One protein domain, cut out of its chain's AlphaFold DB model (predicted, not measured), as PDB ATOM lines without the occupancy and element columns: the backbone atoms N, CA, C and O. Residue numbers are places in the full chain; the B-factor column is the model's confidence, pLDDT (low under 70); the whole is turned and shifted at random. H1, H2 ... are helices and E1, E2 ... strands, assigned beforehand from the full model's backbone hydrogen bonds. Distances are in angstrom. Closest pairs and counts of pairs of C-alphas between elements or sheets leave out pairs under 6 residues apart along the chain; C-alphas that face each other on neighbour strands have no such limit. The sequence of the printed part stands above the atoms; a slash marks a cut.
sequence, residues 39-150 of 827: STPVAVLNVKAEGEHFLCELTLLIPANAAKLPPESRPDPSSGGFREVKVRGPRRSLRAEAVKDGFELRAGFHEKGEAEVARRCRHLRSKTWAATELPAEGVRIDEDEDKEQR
ATOM      1  N   SER A  39      99.962-210.774 227.214       54.56
ATOM      2  CA  SER A  39     100.436-209.396 226.993       54.56
ATOM      3  C   SER A  39     100.219-208.453 228.181       54.56
ATOM      4  O   SER A  39     100.660-207.306 228.131       54.56
ATOM      5  N   THR A  40      99.585-208.920 229.262       60.62
ATOM      6  CA  THR A  40      99.297-208.098 230.448       60.62
ATOM      7  C   THR A  40     100.437-208.217 231.472       60.62
ATOM      8  O   THR A  40     100.749-209.337 231.883       60.62
ATOM      9  N   PRO A  41     101.085-207.108 231.881       64.94
ATOM     10  CA  PRO A  41     102.122-207.133 232.907       64.94
ATOM     11  C   PRO A  41     101.513-207.371 234.294       64.94
ATOM     12  O   PRO A  41     100.532-206.726 234.656       64.94
ATOM     13  N   VAL A  42     102.102-208.275 235.079       70.88
ATOM     14  CA  VAL A  42     101.570-208.679 236.397       70.88
ATOM     15  C   VAL A  42     102.642-208.583 237.478       70.88
ATOM     16  O   VAL A  42     103.817-208.826 237.199       70.88
ATOM     17  N   ALA A  43     102.231-208.237 238.702       77.50
ATOM     18  CA  ALA A  43     103.086-208.122 239.881       77.50
ATOM     19  C   ALA A  43     102.595-209.019 241.029       77.50
ATOM     20  O   ALA A  43     101.721-208.650 241.817       77.50
ATOM     21  N   VAL A  44     103.206-210.196 241.150       79.69
ATOM     22  CA  VAL A  44     102.861-211.191 242.167       79.69
ATOM     23  C   VAL A  44     103.661-210.920 243.438       79.69
ATOM     24  O   VAL A  44     104.881-211.071 243.450       79.69
ATOM     25  N   LEU A  45     102.983-210.538 244.520       83.94
ATOM     26  CA  LEU A  45     103.612-210.296 245.817       83.94
ATOM     27  C   LEU A  45     103.695-211.588 246.631       83.94
ATOM     28  O   LEU A  45     102.702-212.290 246.779       83.94
ATOM     29  N   ASN A  46     104.853-211.868 247.212       84.25
ATOM     30  CA  ASN A  46     105.083-212.921 248.191       84.25
ATOM     31  C   ASN A  46     105.693-212.315 249.456       84.25
ATOM     32  O   ASN A  46     106.421-211.329 249.390       84.25
ATOM     33  N   VAL A  47     105.440-212.929 250.611       85.56
ATOM     34  CA  VAL A  47     106.133-212.592 251.861       85.56
ATOM     35  C   VAL A  47     106.857-213.836 252.340       85.56
ATOM     36  O   VAL A  47     106.229-214.867 252.586       85.56
ATOM     37  N   LYS A  48     108.184-213.745 252.413       79.75
ATOM     38  CA  LYS A  48     109.076-214.836 252.804       79.75
ATOM     39  C   LYS A  48     109.560-214.620 254.232       79.75
ATOM     40  O   LYS A  48     109.801-213.484 254.639       79.75
ATOM     41  N   ALA A  49     109.702-215.716 254.969       80.25
ATOM     42  CA  ALA A  49     110.461-215.747 256.211       80.25
ATOM     43  C   ALA A  49     111.902-216.170 255.882       80.25
ATOM     44  O   ALA A  49     112.104-217.187 255.220       80.25
ATOM     45  N   GLU A  50     112.881-215.386 256.322       71.62
ATOM     46  CA  GLU A  50     114.314-215.663 256.206       71.62
ATOM     47  C   GLU A  50     114.948-215.606 257.598       71.62
ATOM     48  O   GLU A  50     115.290-214.534 258.099       71.62
ATOM     49  N   GLY A  51     115.087-216.766 258.246       70.00
ATOM     50  CA  GLY A  51     115.551-216.832 259.634       70.00
ATOM     51  C   GLY A  51     114.571-216.137 260.585       70.00
ATOM     52  O   GLY A  51     113.393-216.487 260.614       70.00
ATOM     53  N   GLU A  52     115.057-215.153 261.343       74.44
ATOM     54  CA  GLU A  52     114.251-214.338 262.269       74.44
ATOM     55  C   GLU A  52     113.602-213.112 261.599       74.44
ATOM     56  O   GLU A  52     112.938-212.313 262.259       74.44
ATOM     57  N   HIS A  53     113.782-212.947 260.286       82.25
ATOM     58  CA  HIS A  53     113.288-211.796 259.538       82.25
ATOM     59  C   HIS A  53     112.206-212.175 258.525       82.25
ATOM     60  O   HIS A  53     112.118-213.306 258.047       82.25
ATOM     61  N   PHE A  54     111.405-211.185 258.140       85.25
ATOM     62  CA  PHE A  54     110.436-211.262 257.054       85.25
ATOM     63  C   PHE A  54     110.800-210.264 255.959       85.25
ATOM     64  O   PHE A  54     111.254-209.160 256.249       85.25
ATOM     65  N   LEU A  55     110.565-210.620 254.700       87.31
ATOM     66  CA  LEU A  55     110.708-209.694 253.576       87.31
ATOM     67  C   LEU A  55     109.614-209.920 252.541       87.31
ATOM     68  O   LEU A  55     109.096-211.031 252.395       87.31
ATOM     69  N   CYS A  56     109.262-208.866 251.808       89.44
ATOM     70  CA  CYS A  56     108.445-209.004 250.611       89.44
ATOM     71  C   CYS A  56     109.300-209.304 249.383       89.44
ATOM     72  O   CYS A  56     110.389-208.761 249.210       89.44
ATOM     73  N   GLU A  57     108.757-210.108 248.484       86.31
ATOM     74  CA  GLU A  57     109.300-210.373 247.162       86.31
ATOM     75  C   GLU A  57     108.192-210.158 246.136       86.31
ATOM     76  O   GLU A  57     107.176-210.848 246.156       86.31
ATOM     77  N   LEU A  58     108.373-209.178 245.261       85.06
ATOM     78  CA  LEU A  58     107.462-208.849 244.180       85.06
ATOM     79  C   LEU A  58     108.027-209.396 242.865       85.06
ATOM     80  O   LEU A  58     109.045-208.909 242.375       85.06
ATOM     81  N   THR A  59     107.372-210.398 242.285       81.00
ATOM     82  CA  THR A  59     107.727-210.949 240.972       81.00
ATOM     83  C   THR A  59     106.946-210.226 239.884       81.00
ATOM     84  O   THR A  59     105.723-210.343 239.805       81.00
ATOM     85  N   LEU A  60     107.656-209.492 239.034       77.12
ATOM     86  CA  LEU A  60     107.125-208.778 237.880       77.12
ATOM     87  C   LEU A  60     107.274-209.643 236.627       77.12
ATOM     88  O   LEU A  60     108.377-210.063 236.276       77.12
ATOM     89  N   LEU A  61     106.173-209.873 235.922       72.31
ATOM     90  CA  LEU A  61     106.160-210.544 234.625       72.31
ATOM     91  C   LEU A  61     105.913-209.509 233.534       72.31
ATOM     92  O   LEU A  61     104.802-209.003 233.389       72.31
ATOM     93  N   ILE A  62     106.958-209.178 232.776       69.81
ATOM     94  CA  ILE A  62     106.930-208.111 231.769       69.81
ATOM     95  C   ILE A  62     106.999-208.739 230.369       69.81
ATOM     96  O   ILE A  62     107.967-209.444 230.084       69.81
ATOM     97  N   PRO A  63     106.031-208.500 229.464       62.00
ATOM     98  CA  PRO A  63     106.093-208.995 228.089       62.00
ATOM     99  C   PRO A  63     107.367-208.504 227.389       62.00
ATOM    100  O   PRO A  63     107.659-207.306 227.359       62.00
ATOM    101  N   ALA A  64     108.162-209.417 226.842       55.50
ATOM    102  CA  ALA A  64     109.465-209.092 226.286       55.50
ATOM    103  C   ALA A  64     109.353-208.624 224.830       55.50
ATOM    104  O   ALA A  64     108.919-209.362 223.948       55.50
ATOM    105  N   ASN A  65     109.833-207.411 224.544       55.12
ATOM    106  CA  ASN A  65     109.980-206.920 223.176       55.12
ATOM    107  C   ASN A  65     111.397-207.261 222.672       55.12
ATOM    108  O   ASN A  65     112.331-206.465 222.803       55.12
ATOM    109  N   ALA A  66     111.572-208.481 222.146       44.38
ATOM    110  CA  ALA A  66     112.872-209.113 221.857       44.38
ATOM    111  C   ALA A  66     113.829-208.292 220.957       44.38
ATOM    112  O   ALA A  66     115.038-208.524 220.964       44.38
ATOM    113  N   ALA A  67     113.315-207.308 220.214       44.25
ATOM    114  CA  ALA A  67     114.090-206.448 219.321       44.25
ATOM    115  C   ALA A  67     114.906-205.340 220.027       44.25
ATOM    116  O   ALA A  67     115.801-204.777 219.403       44.25
ATOM    117  N   LYS A  68     114.623-205.010 221.299       42.59
ATOM    118  CA  LYS A  68     115.286-203.906 222.032       42.59
ATOM    119  C   LYS A  68     116.283-204.348 223.112       42.59
ATOM    120  O   LYS A  68     116.911-203.490 223.721       42.59
ATOM    121  N   LEU A  69     116.432-205.653 223.354       40.56
ATOM    122  CA  LEU A  69     117.265-206.199 224.433       40.56
ATOM    123  C   LEU A  69     118.625-206.719 223.913       40.56
ATOM    124  O   LEU A  69     118.651-207.387 222.865       40.56
ATOM    125  N   PRO A  70     119.743-206.462 224.633       37.31
ATOM    126  CA  PRO A  70     121.034-207.096 224.368       37.31
ATOM    127  C   PRO A  70     120.922-208.632 224.364       37.31
ATOM    128  O   PRO A  70     120.093-209.166 225.103       37.31
ATOM    129  N   PRO A  71     121.741-209.359 223.574       43.31
ATOM    130  CA  PRO A  71     121.593-210.802 223.339       43.31
ATOM    131  C   PRO A  71     121.495-211.653 224.613       43.31
ATOM    132  O   PRO A  71     120.713-212.594 224.647       43.31
ATOM    133  N   GLU A  72     122.237-211.281 225.654       41.28
ATOM    134  CA  GLU A  72     122.321-211.980 226.947       41.28
ATOM    135  C   GLU A  72     121.091-211.757 227.844       41.28
ATOM    136  O   GLU A  72     120.796-212.561 228.718       41.28
ATOM    137  N   SER A  73     120.344-210.680 227.591       39.53
ATOM    138  CA  SER A  73     119.121-210.293 228.313       39.53
ATOM    139  C   SER A  73     117.841-210.614 227.537       39.53
ATOM    140  O   SER A  73     116.733-210.261 227.953       39.53
ATOM    141  N   ARG A  74     117.981-211.255 226.368       47.06
ATOM    142  CA  ARG A  74     116.830-211.752 225.621       47.06
ATOM    143  C   ARG A  74     116.227-212.923 226.392       47.06
ATOM    144  O   ARG A  74     116.967-213.779 226.871       47.06
ATOM    145  N   PRO A  75     114.896-212.970 226.506       45.75
ATOM    146  CA  PRO A  75     114.234-214.071 227.184       45.75
ATOM    147  C   PRO A  75     114.586-215.397 226.492       45.75
ATOM    148  O   PRO A  75     114.604-215.470 225.259       45.75
ATOM    149  N   ASP A  76     114.859-216.439 227.283       47.62
ATOM    150  CA  ASP A  76     115.046-217.804 226.783       47.62
ATOM    151  C   ASP A  76     113.850-218.161 225.873       47.62
ATOM    152  O   ASP A  76     112.709-217.884 226.259       47.62
ATOM    153  N   PRO A  77     114.037-218.743 224.674       43.62
ATOM    154  CA  PRO A  77     112.926-219.236 223.854       43.62
ATOM    155  C   PRO A  77     111.948-220.164 224.610       43.62
ATOM    156  O   PRO A  77     110.804-220.305 224.182       43.62
ATOM    157  N   SER A  78     112.348-220.744 225.749       43.97
ATOM    158  CA  SER A  78     111.484-221.509 226.664       43.97
ATOM    159  C   SER A  78     110.539-220.662 227.551       43.97
ATOM    160  O   SER A  78     109.564-221.186 228.091       43.97
ATOM    161  N   SER A  79     110.776-219.350 227.682       46.59
ATOM    162  CA  SER A  79     110.101-218.427 228.622       46.59
ATOM    163  C   SER A  79     108.677-218.008 228.233       46.59
ATOM    164  O   SER A  79     107.985-217.351 229.020       46.59
ATOM    165  N   GLY A  80     108.220-218.359 227.028       50.12
ATOM    166  CA  GLY A  80     106.891-217.989 226.537       50.12
ATOM    167  C   GLY A  80     106.699-216.487 226.288       50.12
ATOM    168  O   GLY A  80     105.562-216.029 226.288       50.12
ATOM    169  N   GLY A  81     107.779-215.719 226.089       54.38
ATOM    170  CA  GLY A  81     107.701-214.314 225.663       54.38
ATOM    171  C   GLY A  81     107.665-213.270 226.785       54.38
ATOM    172  O   GLY A  81     107.362-212.113 226.507       54.38
ATOM    173  N   PHE A  82     108.009-213.633 228.025       58.66
ATOM    174  CA  PHE A  82     108.076-212.716 229.172       58.66
ATOM    175  C   PHE A  82     109.483-212.638 229.776       58.66
ATOM    176  O   PHE A  82     110.206-213.631 229.821       58.66
ATOM    177  N   ARG A  83     109.837-211.457 230.293       67.69
ATOM    178  CA  ARG A  83     110.973-211.207 231.185       67.69
ATOM    179  C   ARG A  83     110.466-211.201 232.627       67.69
ATOM    180  O   ARG A  83     109.587-210.410 232.963       67.69
ATOM    181  N   GLU A  84     111.018-212.078 233.456       71.44
ATOM    182  CA  GLU A  84     110.745-212.126 234.894       71.44
ATOM    183  C   GLU A  84     111.734-211.214 235.628       71.44
ATOM    184  O   GLU A  84     112.943-211.334 235.439       71.44
ATOM    185  N   VAL A  85     111.225-210.288 236.441       71.50
ATOM    186  CA  VAL A  85     112.030-209.387 237.278       71.50
ATOM    187  C   VAL A  85     111.560-209.535 238.718       71.50
ATOM    188  O   VAL A  85     110.396-209.285 239.013       71.50
ATOM    189  N   LYS A  86     112.444-209.942 239.626       76.25
ATOM    190  CA  LYS A  86     112.124-210.066 241.054       76.25
ATOM    191  C   LYS A  86     112.642-208.851 241.801       76.25
ATOM    192  O   LYS A  86     113.822-208.530 241.707       76.25
ATOM    193  N   VAL A  87     111.774-208.202 242.567       79.25
ATOM    194  CA  VAL A  87     112.144-207.089 243.443       79.25
ATOM    195  C   VAL A  87     111.890-207.485 244.885       79.25
ATOM    196  O   VAL A  87     110.759-207.769 245.271       79.25
ATOM    197  N   ARG A  88     112.941-207.494 245.701       79.69
ATOM    198  CA  ARG A  88     112.839-207.748 247.140       79.69
ATOM    199  C   ARG A  88     112.794-206.446 247.923       79.69
ATOM    200  O   ARG A  88     113.517-205.511 247.593       79.69
ATOM    201  N   GLY A  89     111.949-206.403 248.947       82.81
ATOM    202  CA  GLY A  89     111.945-205.335 249.944       82.81
ATOM    203  C   GLY A  89     112.968-205.577 251.058       82.81
ATOM    204  O   GLY A  89     113.615-206.627 251.088       82.81
ATOM    205  N   PRO A  90     113.129-204.608 251.973       82.06
ATOM    206  CA  PRO A  90     114.060-204.718 253.093       82.06
ATOM    207  C   PRO A  90     113.675-205.848 254.063       82.06
ATOM    208  O   PRO A  90     112.507-206.226 254.172       82.06
ATOM    209  N   ARG A  91     114.666-206.373 254.798       83.25
ATOM    210  CA  ARG A  91     114.433-207.323 255.897       83.25
ATOM    211  C   ARG A  91     113.770-206.593 257.068       83.25
ATOM    212  O   ARG A  91     114.236-205.537 257.493       83.25
ATOM    213  N   ARG A  92     112.688-207.163 257.589       86.12
ATOM    214  CA  ARG A  92     111.889-206.628 258.696       86.12
ATOM    215  C   ARG A  92     111.821-207.619 259.844       86.12
ATOM    216  O   ARG A  92     111.802-208.826 259.623       86.12
ATOM    217  N   SER A  93     111.740-207.118 261.070       85.69
ATOM    218  CA  SER A  93     111.484-207.949 262.252       85.69
ATOM    219  C   SER A  93     110.041-208.450 262.299       85.69
ATOM    220  O   SER A  93     109.783-209.540 262.801       85.69
ATOM    221  N   LEU A  94     109.087-207.678 261.765       89.06
ATOM    222  CA  LEU A  94     107.668-208.025 261.801       89.06
ATOM    223  C   LEU A  94     107.143-208.378 260.409       89.06
ATOM    224  O   LEU A  94     107.357-207.659 259.432       89.06
ATOM    225  N   ARG A  95     106.339-209.445 260.326       89.81
ATOM    226  CA  ARG A  95     105.655-209.832 259.080       89.81
ATOM    227  C   ARG A  95     104.779-208.704 258.527       89.81
ATOM    228  O   ARG A  95     104.710-208.537 257.315       89.81
ATOM    229  N   ALA A  96     104.119-207.934 259.394       88.88
ATOM    230  CA  ALA A  96     103.243-206.833 258.987       88.88
ATOM    231  C   ALA A  96     104.001-205.717 258.247       88.88
ATOM    232  O   ALA A  96     103.490-205.185 257.261       88.88
ATOM    233  N   GLU A  97     105.233-205.413 258.665       90.38
ATOM    234  CA  GLU A  97     106.102-204.443 257.986       90.38
ATOM    235  C   GLU A  97     106.475-204.937 256.584       90.38
ATOM    236  O   GLU A  97     106.344-204.195 255.616       90.38
ATOM    237  N   ALA A  98     106.852-206.215 256.459       89.94
ATOM    238  CA  ALA A  98     107.168-206.817 255.166       89.94
ATOM    239  C   ALA A  98     105.946-206.844 254.228       89.94
ATOM    240  O   ALA A  98     106.065-206.559 253.040       89.94
ATOM    241  N   VAL A  99     104.748-207.139 254.744       90.75
ATOM    242  CA  VAL A  99     103.499-207.056 253.961       90.75
ATOM    243  C   VAL A  99     103.266-205.626 253.468       90.75
ATOM    244  O   VAL A  99     102.933-205.426 252.298       90.75
ATOM    245  N   LYS A 100     103.467-204.630 254.338       92.69
ATOM    246  CA  LYS A 100     103.281-203.215 254.001       92.69
ATOM    247  C   LYS A 100     104.270-202.746 252.935       92.69
ATOM    248  O   LYS A 100     103.846-202.108 251.972       92.69
ATOM    249  N   ASP A 101     105.542-203.116 253.066       91.19
ATOM    250  CA  ASP A 101     106.564-202.893 252.040       91.19
ATOM    251  C   ASP A 101     106.109-203.469 250.691       91.19
ATOM    252  O   ASP A 101     106.142-202.788 249.666       91.19
ATOM    253  N   GLY A 102     105.594-204.699 250.704       90.00
ATOM    254  CA  GLY A 102     105.069-205.373 249.522       90.00
ATOM    255  C   GLY A 102     103.948-204.609 248.820       90.00
ATOM    256  O   GLY A 102     103.962-204.483 247.593       90.00
ATOM    257  N   PHE A 103     102.994-204.068 249.583       91.06
ATOM    258  CA  PHE A 103     101.915-203.243 249.036       91.06
ATOM    259  C   PHE A 103     102.430-201.947 248.411       91.06
ATOM    260  O   PHE A 103     101.970-201.573 247.333       91.06
ATOM    261  N   GLU A 104     103.414-201.291 249.030       91.06
ATOM    262  CA  GLU A 104     104.030-200.089 248.458       91.06
ATOM    263  C   GLU A 104     104.752-200.380 247.140       91.06
ATOM    264  O   GLU A 104     104.628-199.605 246.186       91.06
ATOM    265  N   LEU A 105     105.469-201.505 247.059       88.75
ATOM    266  CA  LEU A 105     106.144-201.941 245.836       88.75
ATOM    267  C   LEU A 105     105.145-202.263 244.721       88.75
ATOM    268  O   LEU A 105     105.306-201.780 243.599       88.75
ATOM    269  N   ARG A 106     104.097-203.037 245.029       88.06
ATOM    270  CA  ARG A 106     103.053-203.397 244.060       88.06
ATOM    271  C   ARG A 106     102.334-202.150 243.543       88.06
ATOM    272  O   ARG A 106     102.163-202.000 242.336       88.06
ATOM    273  N   ALA A 107     101.985-201.217 244.428       86.75
ATOM    274  CA  ALA A 107     101.381-199.947 244.033       86.75
ATOM    275  C   ALA A 107     102.302-199.130 243.106       86.75
ATOM    276  O   ALA A 107     101.832-198.572 242.118       86.75
ATOM    277  N   GLY A 108     103.617-199.120 243.360       84.31
ATOM    278  CA  GLY A 108     104.594-198.477 242.474       84.31
ATOM    279  C   GLY A 108     104.626-199.081 241.069       84.31
ATOM    280  O   GLY A 108     104.702-198.345 240.083       84.31
ATOM    281  N   PHE A 109     104.495-200.407 240.964       84.88
ATOM    282  CA  PHE A 109     104.440-201.091 239.672       84.88
ATOM    283  C   PHE A 109     103.229-200.660 238.849       84.88
ATOM    284  O   PHE A 109     103.376-200.329 237.672       84.88
ATOM    285  N   HIS A 110     102.046-200.620 239.464       81.81
ATOM    286  CA  HIS A 110     100.826-200.201 238.775       81.81
ATOM    287  C   HIS A 110     100.820-198.704 238.430       81.81
ATOM    288  O   HIS A 110     100.177-198.315 237.460       81.81
ATOM    289  N   GLU A 111     101.551-197.865 239.174       81.12
ATOM    290  CA  GLU A 111     101.652-196.429 238.894       81.12
ATOM    291  C   GLU A 111     102.553-196.131 237.683       81.12
ATOM    292  O   GLU A 111     102.151-195.413 236.767       81.12
ATOM    293  N   LYS A 112     103.794-196.640 237.687       79.56
ATOM    294  CA  LYS A 112     104.857-196.227 236.744       79.56
ATOM    295  C   LYS A 112     105.775-197.371 236.294       79.56
ATOM    296  O   LYS A 112     106.815-197.126 235.681       79.56
ATOM    297  N   GLY A 113     105.396-198.618 236.558       77.19
ATOM    298  CA  GLY A 113     106.159-199.800 236.167       77.19
ATOM    299  C   GLY A 113     107.437-200.009 236.984       77.19
ATOM    300  O   GLY A 113     107.604-199.481 238.081       77.19
ATOM    301  N   GLU A 114     108.351-200.810 236.434       78.50
ATOM    302  CA  GLU A 114     109.570-201.314 237.095       78.50
ATOM    303  C   GLU A 114     110.430-200.221 237.758       78.50
ATOM    304  O   GLU A 114     110.888-200.394 238.888       78.50
ATOM    305  N   ALA A 115     110.601-199.069 237.101       72.44
ATOM    306  CA  ALA A 115     111.441-197.981 237.605       72.44
ATOM    307  C   ALA A 115     110.932-197.395 238.938       72.44
ATOM    308  O   ALA A 115     111.725-197.048 239.818       72.44
ATOM    309  N   GLU A 116     109.612-197.312 239.123       81.38
ATOM    310  CA  GLU A 116     109.014-196.806 240.362       81.38
ATOM    311  C   GLU A 116     109.035-197.861 241.471       81.38
ATOM    312  O   GLU A 116     109.252-197.511 242.630       81.38
ATOM    313  N   VAL A 117     108.934-199.153 241.134       81.75
ATOM    314  CA  VAL A 117     109.164-200.242 242.101       81.75
ATOM    315  C   VAL A 117     110.573-200.143 242.686       81.75
ATOM    316  O   VAL A 117     110.738-200.157 243.905       81.75
ATOM    317  N   ALA A 118     111.589-199.969 241.833       74.38
ATOM    318  CA  ALA A 118     112.973-199.796 242.273       74.38
ATOM    319  C   ALA A 118     113.141-198.550 243.163       74.38
ATOM    320  O   ALA A 118     113.802-198.597 244.203       74.38
ATOM    321  N   ARG A 119     112.493-197.433 242.801       78.81
ATOM    322  CA  ARG A 119     112.502-196.201 243.602       78.81
ATOM    323  C   ARG A 119     111.881-196.399 244.983       78.81
ATOM    324  O   ARG A 119     112.496-196.002 245.974       78.81
ATOM    325  N   ARG A 120     110.695-197.002 245.056       86.00
ATOM    326  CA  ARG A 120     110.004-197.256 246.324       86.00
ATOM    327  C   ARG A 120     110.780-198.243 247.181       86.00
ATOM    328  O   ARG A 120     110.976-197.964 248.356       86.00
ATOM    329  N   CYS A 121     111.332-199.309 246.598       82.12
ATOM    330  CA  CYS A 121     112.182-200.259 247.320       82.12
ATOM    331  C   CYS A 121     113.332-199.567 248.063       82.12
ATOM    332  O   CYS A 121     113.542-199.819 249.248       82.12
ATOM    333  N   ARG A 122     114.016-198.613 247.417       76.06
ATOM    334  CA  ARG A 122     115.062-197.817 248.077       76.06
ATOM    335  C   ARG A 122     114.532-196.980 249.235       76.06
ATOM    336  O   ARG A 122     115.139-196.980 250.300       76.06
ATOM    337  N   HIS A 123     113.402-196.295 249.052       81.38
ATOM    338  CA  HIS A 123     112.788-195.514 250.129       81.38
ATOM    339  C   HIS A 123     112.468-196.395 251.346       81.38
ATOM    340  O   HIS A 123     112.767-196.017 252.482       81.38
ATOM    341  N   LEU A 124     111.952-197.602 251.096       86.94
ATOM    342  CA  LEU A 124     111.588-198.559 252.136       86.94
ATOM    343  C   LEU A 124     112.779-198.990 253.002       86.94
ATOM    344  O   LEU A 124     112.585-199.181 254.199       86.94
ATOM    345  N   ARG A 125     114.005-199.060 252.458       80.25
ATOM    346  CA  ARG A 125     115.213-199.417 253.237       80.25
ATOM    347  C   ARG A 125     115.492-198.457 254.396       80.25
ATOM    348  O   ARG A 125     115.990-198.882 255.428       80.25
ATOM    349  N   SER A 126     115.156-197.179 254.230       77.19
ATOM    350  CA  SER A 126     115.306-196.149 255.273       77.19
ATOM    351  C   SER A 126     114.029-195.891 256.079       77.19
ATOM    352  O   SER A 126     114.068-195.237 257.119       77.19
ATOM    353  N   LYS A 127     112.881-196.369 255.591       84.88
ATOM    354  CA  LYS A 127     111.572-196.124 256.194       84.88
ATOM    355  C   LYS A 127     111.346-197.105 257.339       84.88
ATOM    356  O   LYS A 127     111.429-198.318 257.156       84.88
ATOM    357  N   THR A 128     110.993-196.573 258.499       87.44
ATOM    358  CA  THR A 128     110.378-197.318 259.599       87.44
ATOM    359  C   THR A 128     108.873-197.065 259.586       87.44
ATOM    360  O   THR A 128     108.422-195.948 259.310       87.44
ATOM    361  N   TRP A 129     108.088-198.115 259.818       89.62
ATOM    362  CA  TRP A 129     106.631-198.029 259.830       89.62
ATOM    363  C   TRP A 129     106.135-197.718 261.238       89.62
ATOM    364  O   TRP A 129     106.541-198.362 262.203       89.62
ATOM    365  N   ALA A 130     105.233-196.746 261.370       88.88
ATOM    366  CA  ALA A 130     104.502-196.563 262.617       88.88
ATOM    367  C   ALA A 130     103.468-197.689 262.783       88.88
ATOM    368  O   ALA A 130     102.899-198.164 261.801       88.88
ATOM    369  N   ALA A 131     103.150-198.069 264.025       86.81
ATOM    370  CA  ALA A 131     102.168-199.125 264.304       86.81
ATOM    371  C   ALA A 131     100.787-198.867 263.659       86.81
ATOM    372  O   ALA A 131     100.083-199.808 263.313       86.81
ATOM    373  N   THR A 132     100.418-197.598 263.448       89.19
ATOM    374  CA  THR A 132      99.171-197.181 262.784       89.19
ATOM    375  C   THR A 132      99.179-197.355 261.263       89.19
ATOM    376  O   THR A 132      98.117-197.365 260.652       89.19
ATOM    377  N   GLU A 133     100.356-197.443 260.635       88.00
ATOM    378  CA  GLU A 133     100.511-197.643 259.184       88.00
ATOM    379  C   GLU A 133     100.514-199.134 258.802       88.00
ATOM    380  O   GLU A 133     100.454-199.472 257.614       88.00
ATOM    381  N   LEU A 134     100.616-200.026 259.794       89.88
ATOM    382  CA  LEU A 134     100.725-201.461 259.577       89.88
ATOM    383  C   LEU A 134      99.363-202.087 259.240       89.88
ATOM    384  O   LEU A 134      98.347-201.751 259.851       89.88
ATOM    385  N   PRO A 135      99.326-203.029 258.282       88.44
ATOM    386  CA  PRO A 135      98.124-203.785 257.978       88.44
ATOM    387  C   PRO A 135      97.725-204.667 259.168       88.44
ATOM    388  O   PRO A 135      98.579-205.133 259.924       88.44
ATOM    389  N   ALA A 136      96.424-204.938 259.298       85.25
ATOM    390  CA  ALA A 136      95.913-205.864 260.303       85.25
ATOM    391  C   ALA A 136      96.502-207.280 260.133       85.25
ATOM    392  O   ALA A 136      96.942-207.686 259.050       85.25
ATOM    393  N   GLU A 137      96.494-208.055 261.212       78.25
ATOM    394  CA  GLU A 137      96.992-209.426 261.183       78.25
ATOM    395  C   GLU A 137      96.139-210.292 260.237       78.25
ATOM    396  O   GLU A 137      94.910-210.263 260.272       78.25
ATOM    397  N   GLY A 138      96.792-211.029 259.333       75.19
ATOM    398  CA  GLY A 138      96.106-211.886 258.359       75.19
ATOM    399  C   GLY A 138      95.505-211.176 257.137       75.19
ATOM    400  O   GLY A 138      94.770-211.819 256.387       75.19
ATOM    401  N   VAL A 139      95.819-209.894 256.889       82.94
ATOM    402  CA  VAL A 139      95.403-209.198 255.653       82.94
ATOM    403  C   VAL A 139      95.764-210.022 254.413       82.94
ATOM    404  O   VAL A 139      96.883-210.531 254.281       82.94
ATOM    405  N   ARG A 140      94.796-210.151 253.494       79.56
ATOM    406  CA  ARG A 140      94.993-210.835 252.213       79.56
ATOM    407  C   ARG A 140      96.037-210.094 251.384       79.56
ATOM    408  O   ARG A 140      95.892-208.912 251.102       79.56
ATOM    409  N   ILE A 141      97.071-210.830 250.990       79.88
ATOM    410  CA  ILE A 141      98.143-210.365 250.100       79.88
ATOM    411  C   ILE A 141      97.737-210.561 248.626       79.88
ATOM    412  O   ILE A 141      98.253-209.880 247.740       79.88
ATOM    413  N   ASP A 142      96.790-211.466 248.375       71.69
ATOM    414  CA  ASP A 142      96.497-212.014 247.051       71.69
ATOM    415  C   ASP A 142      95.189-211.460 246.486       71.69
ATOM    416  O   ASP A 142      94.145-211.538 247.143       71.69
ATOM    417  N   GLU A 143      95.243-210.982 245.246       71.25
ATOM    418  CA  GLU A 143      94.076-210.679 244.416       71.25
ATOM    419  C   GLU A 143      93.661-211.918 243.595       71.25
ATOM    420  O   GLU A 143      94.425-212.874 243.449       71.25
ATOM    421  N   ASP A 144      92.435-211.965 243.064       67.62
ATOM    422  CA  ASP A 144      91.980-213.141 242.299       67.62
ATOM    423  C   ASP A 144      92.776-213.340 240.993       67.62
ATOM    424  O   ASP A 144      93.033-214.481 240.598       67.62
ATOM    425  N   GLU A 145      93.267-212.254 240.390       64.50
ATOM    426  CA  GLU A 145      94.180-212.280 239.237       64.50
ATOM    427  C   GLU A 145      95.559-212.877 239.592       64.50
ATOM    428  O   GLU A 145      96.173-213.564 238.765       64.50
ATOM    429  N   ASP A 146      96.017-212.723 240.844       66.25
ATOM    430  CA  ASP A 146      97.277-213.308 241.322       66.25
ATOM    431  C   ASP A 146      97.214-214.842 241.347       66.25
ATOM    432  O   ASP A 146      98.238-215.503 241.174       66.25
ATOM    433  N   LYS A 147      96.033-215.445 241.555       67.00
ATOM    434  CA  LYS A 147      95.887-216.908 241.688       67.00
ATOM    435  C   LYS A 147      96.148-217.642 240.373       67.00
ATOM    436  O   LYS A 147      96.879-218.634 240.367       67.00
ATOM    437  N   GLU A 148      95.588-217.159 239.263       65.94
ATOM    438  CA  GLU A 148      95.788-217.755 237.929       65.94
ATOM    439  C   GLU A 148      97.246-217.587 237.468       65.94
ATOM    440  O   GLU A 148      97.868-218.519 236.950       65.94
ATOM    441  N   GLN A 149      97.832-216.417 237.728       66.06
ATOM    442  CA  GLN A 149      99.229-216.105 237.421       66.06
ATOM    443  C   GLN A 149     100.214-216.910 238.275       66.06
ATOM    444  O   GLN A 149     101.189-217.451 237.753       66.06
ATOM    445  N   ARG A 150      99.931-217.088 239.569       66.00
ATOM    446  CA  ARG A 150     100.708-217.972 240.447       66.00
ATOM    447  C   ARG A 150     100.666-219.419 240.000       66.00
ATOM    448  O   ARG A 150     101.696-220.074 240.072       66.00
TER     449      ARG A 150
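What this domain is: This is residues 39 to 150 of the 827 residues of the protein "Hypothetical protein" of Brandtodinium nutricula (UniProt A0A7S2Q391). A narrow sheet of three long antiparallel strands, E1, E2 and E3, has a helical hairpin, H1 and H2, packed over one face and running along the strands, while the short helix H3 crosses E1 on the other face. The link from E2 to E3 lengthens one end, where residues 67 to 72 stick out, and the link from H2 to H3 folds back past the other end. The printed part has 112 residues, with three named strands followed by three named helices; the sheet's order is E1, E2, E3, and the class is mixed, helices and strands. The whole is compact by its radius of gyration of the C-alphas, 15.2 A, yet elongated in outline, spanning 47 by 29 by 29 A.

Where its parts are: E1, residues 42 to 50, begins at C-alpha 42 (101.570, -208.679, 236.397) and is 24.6 A long. E2, residues 53 to 63, is the longest strand at 32.4 A, and E3, residues 82 to 88, measures 19.2 A. H1, residues 95 to 112, begins at C-alpha 95 (105.655, -209.832, 259.080) and is 26.2 A long. H2, residues 114 to 126, measures 19.7 A. H3, residues 144 to 150, measures 10.1 A and ends at C-alpha 150 (100.708, -217.972, 240.447).

How they stand to each other: E1, E2 and E3 form a meander, each strand the antiparallel neighbour of the one before. In the hairpin E1 and E2, N 46 and O 57 are 2.7 A apart, within hydrogen-bond range. In the hairpin E2 and E3, N 60 and O 85 are likewise 2.7 A apart. H1 is on the sheet at a height of 8.5 A, over E1 and E2, and runs along the strands; its closest C-alphas to E2 are those of Leu 55 and Ala 98, 4.8 A apart. H2 is on the same face at a height of 10.1 A, over E2 and E3; its closest C-alphas to E3 are those of Val 87 and Ala 118, 7.4 A apart. H1, with residues 101 to 109 alone, touches H2, closest at the C-alphas of Gly 108 and Val 117, 4.9 A apart. They run opposite ways at a shallow tilt of 33 degrees, only just short of steep. H3 is on the opposite face, only just over E1 with 3 of its C-alphas, and runs across the strands at 71 degrees to E1 on the local plane; the closest C-alphas are those of Val 44 and Asp 146, 6.0 A apart. H3 is apart from H1 and H2. Every O i to N i+4 pair is within hydrogen-bond range in H1, 8 of 9 in H2 and 2 of 3 in H3.

The domain as a whole: The two C-alphas farthest apart, those of Pro 71 and Thr 132, are 47.4 A apart. The printed part has no cut. The links E2 to E3, 18 residues, and H2 to H3, 17 residues, are long. Mean pLDDT of the printed part is 74.4; residues 39 to 41, 62 to 83 and 144 to 150 are under 70.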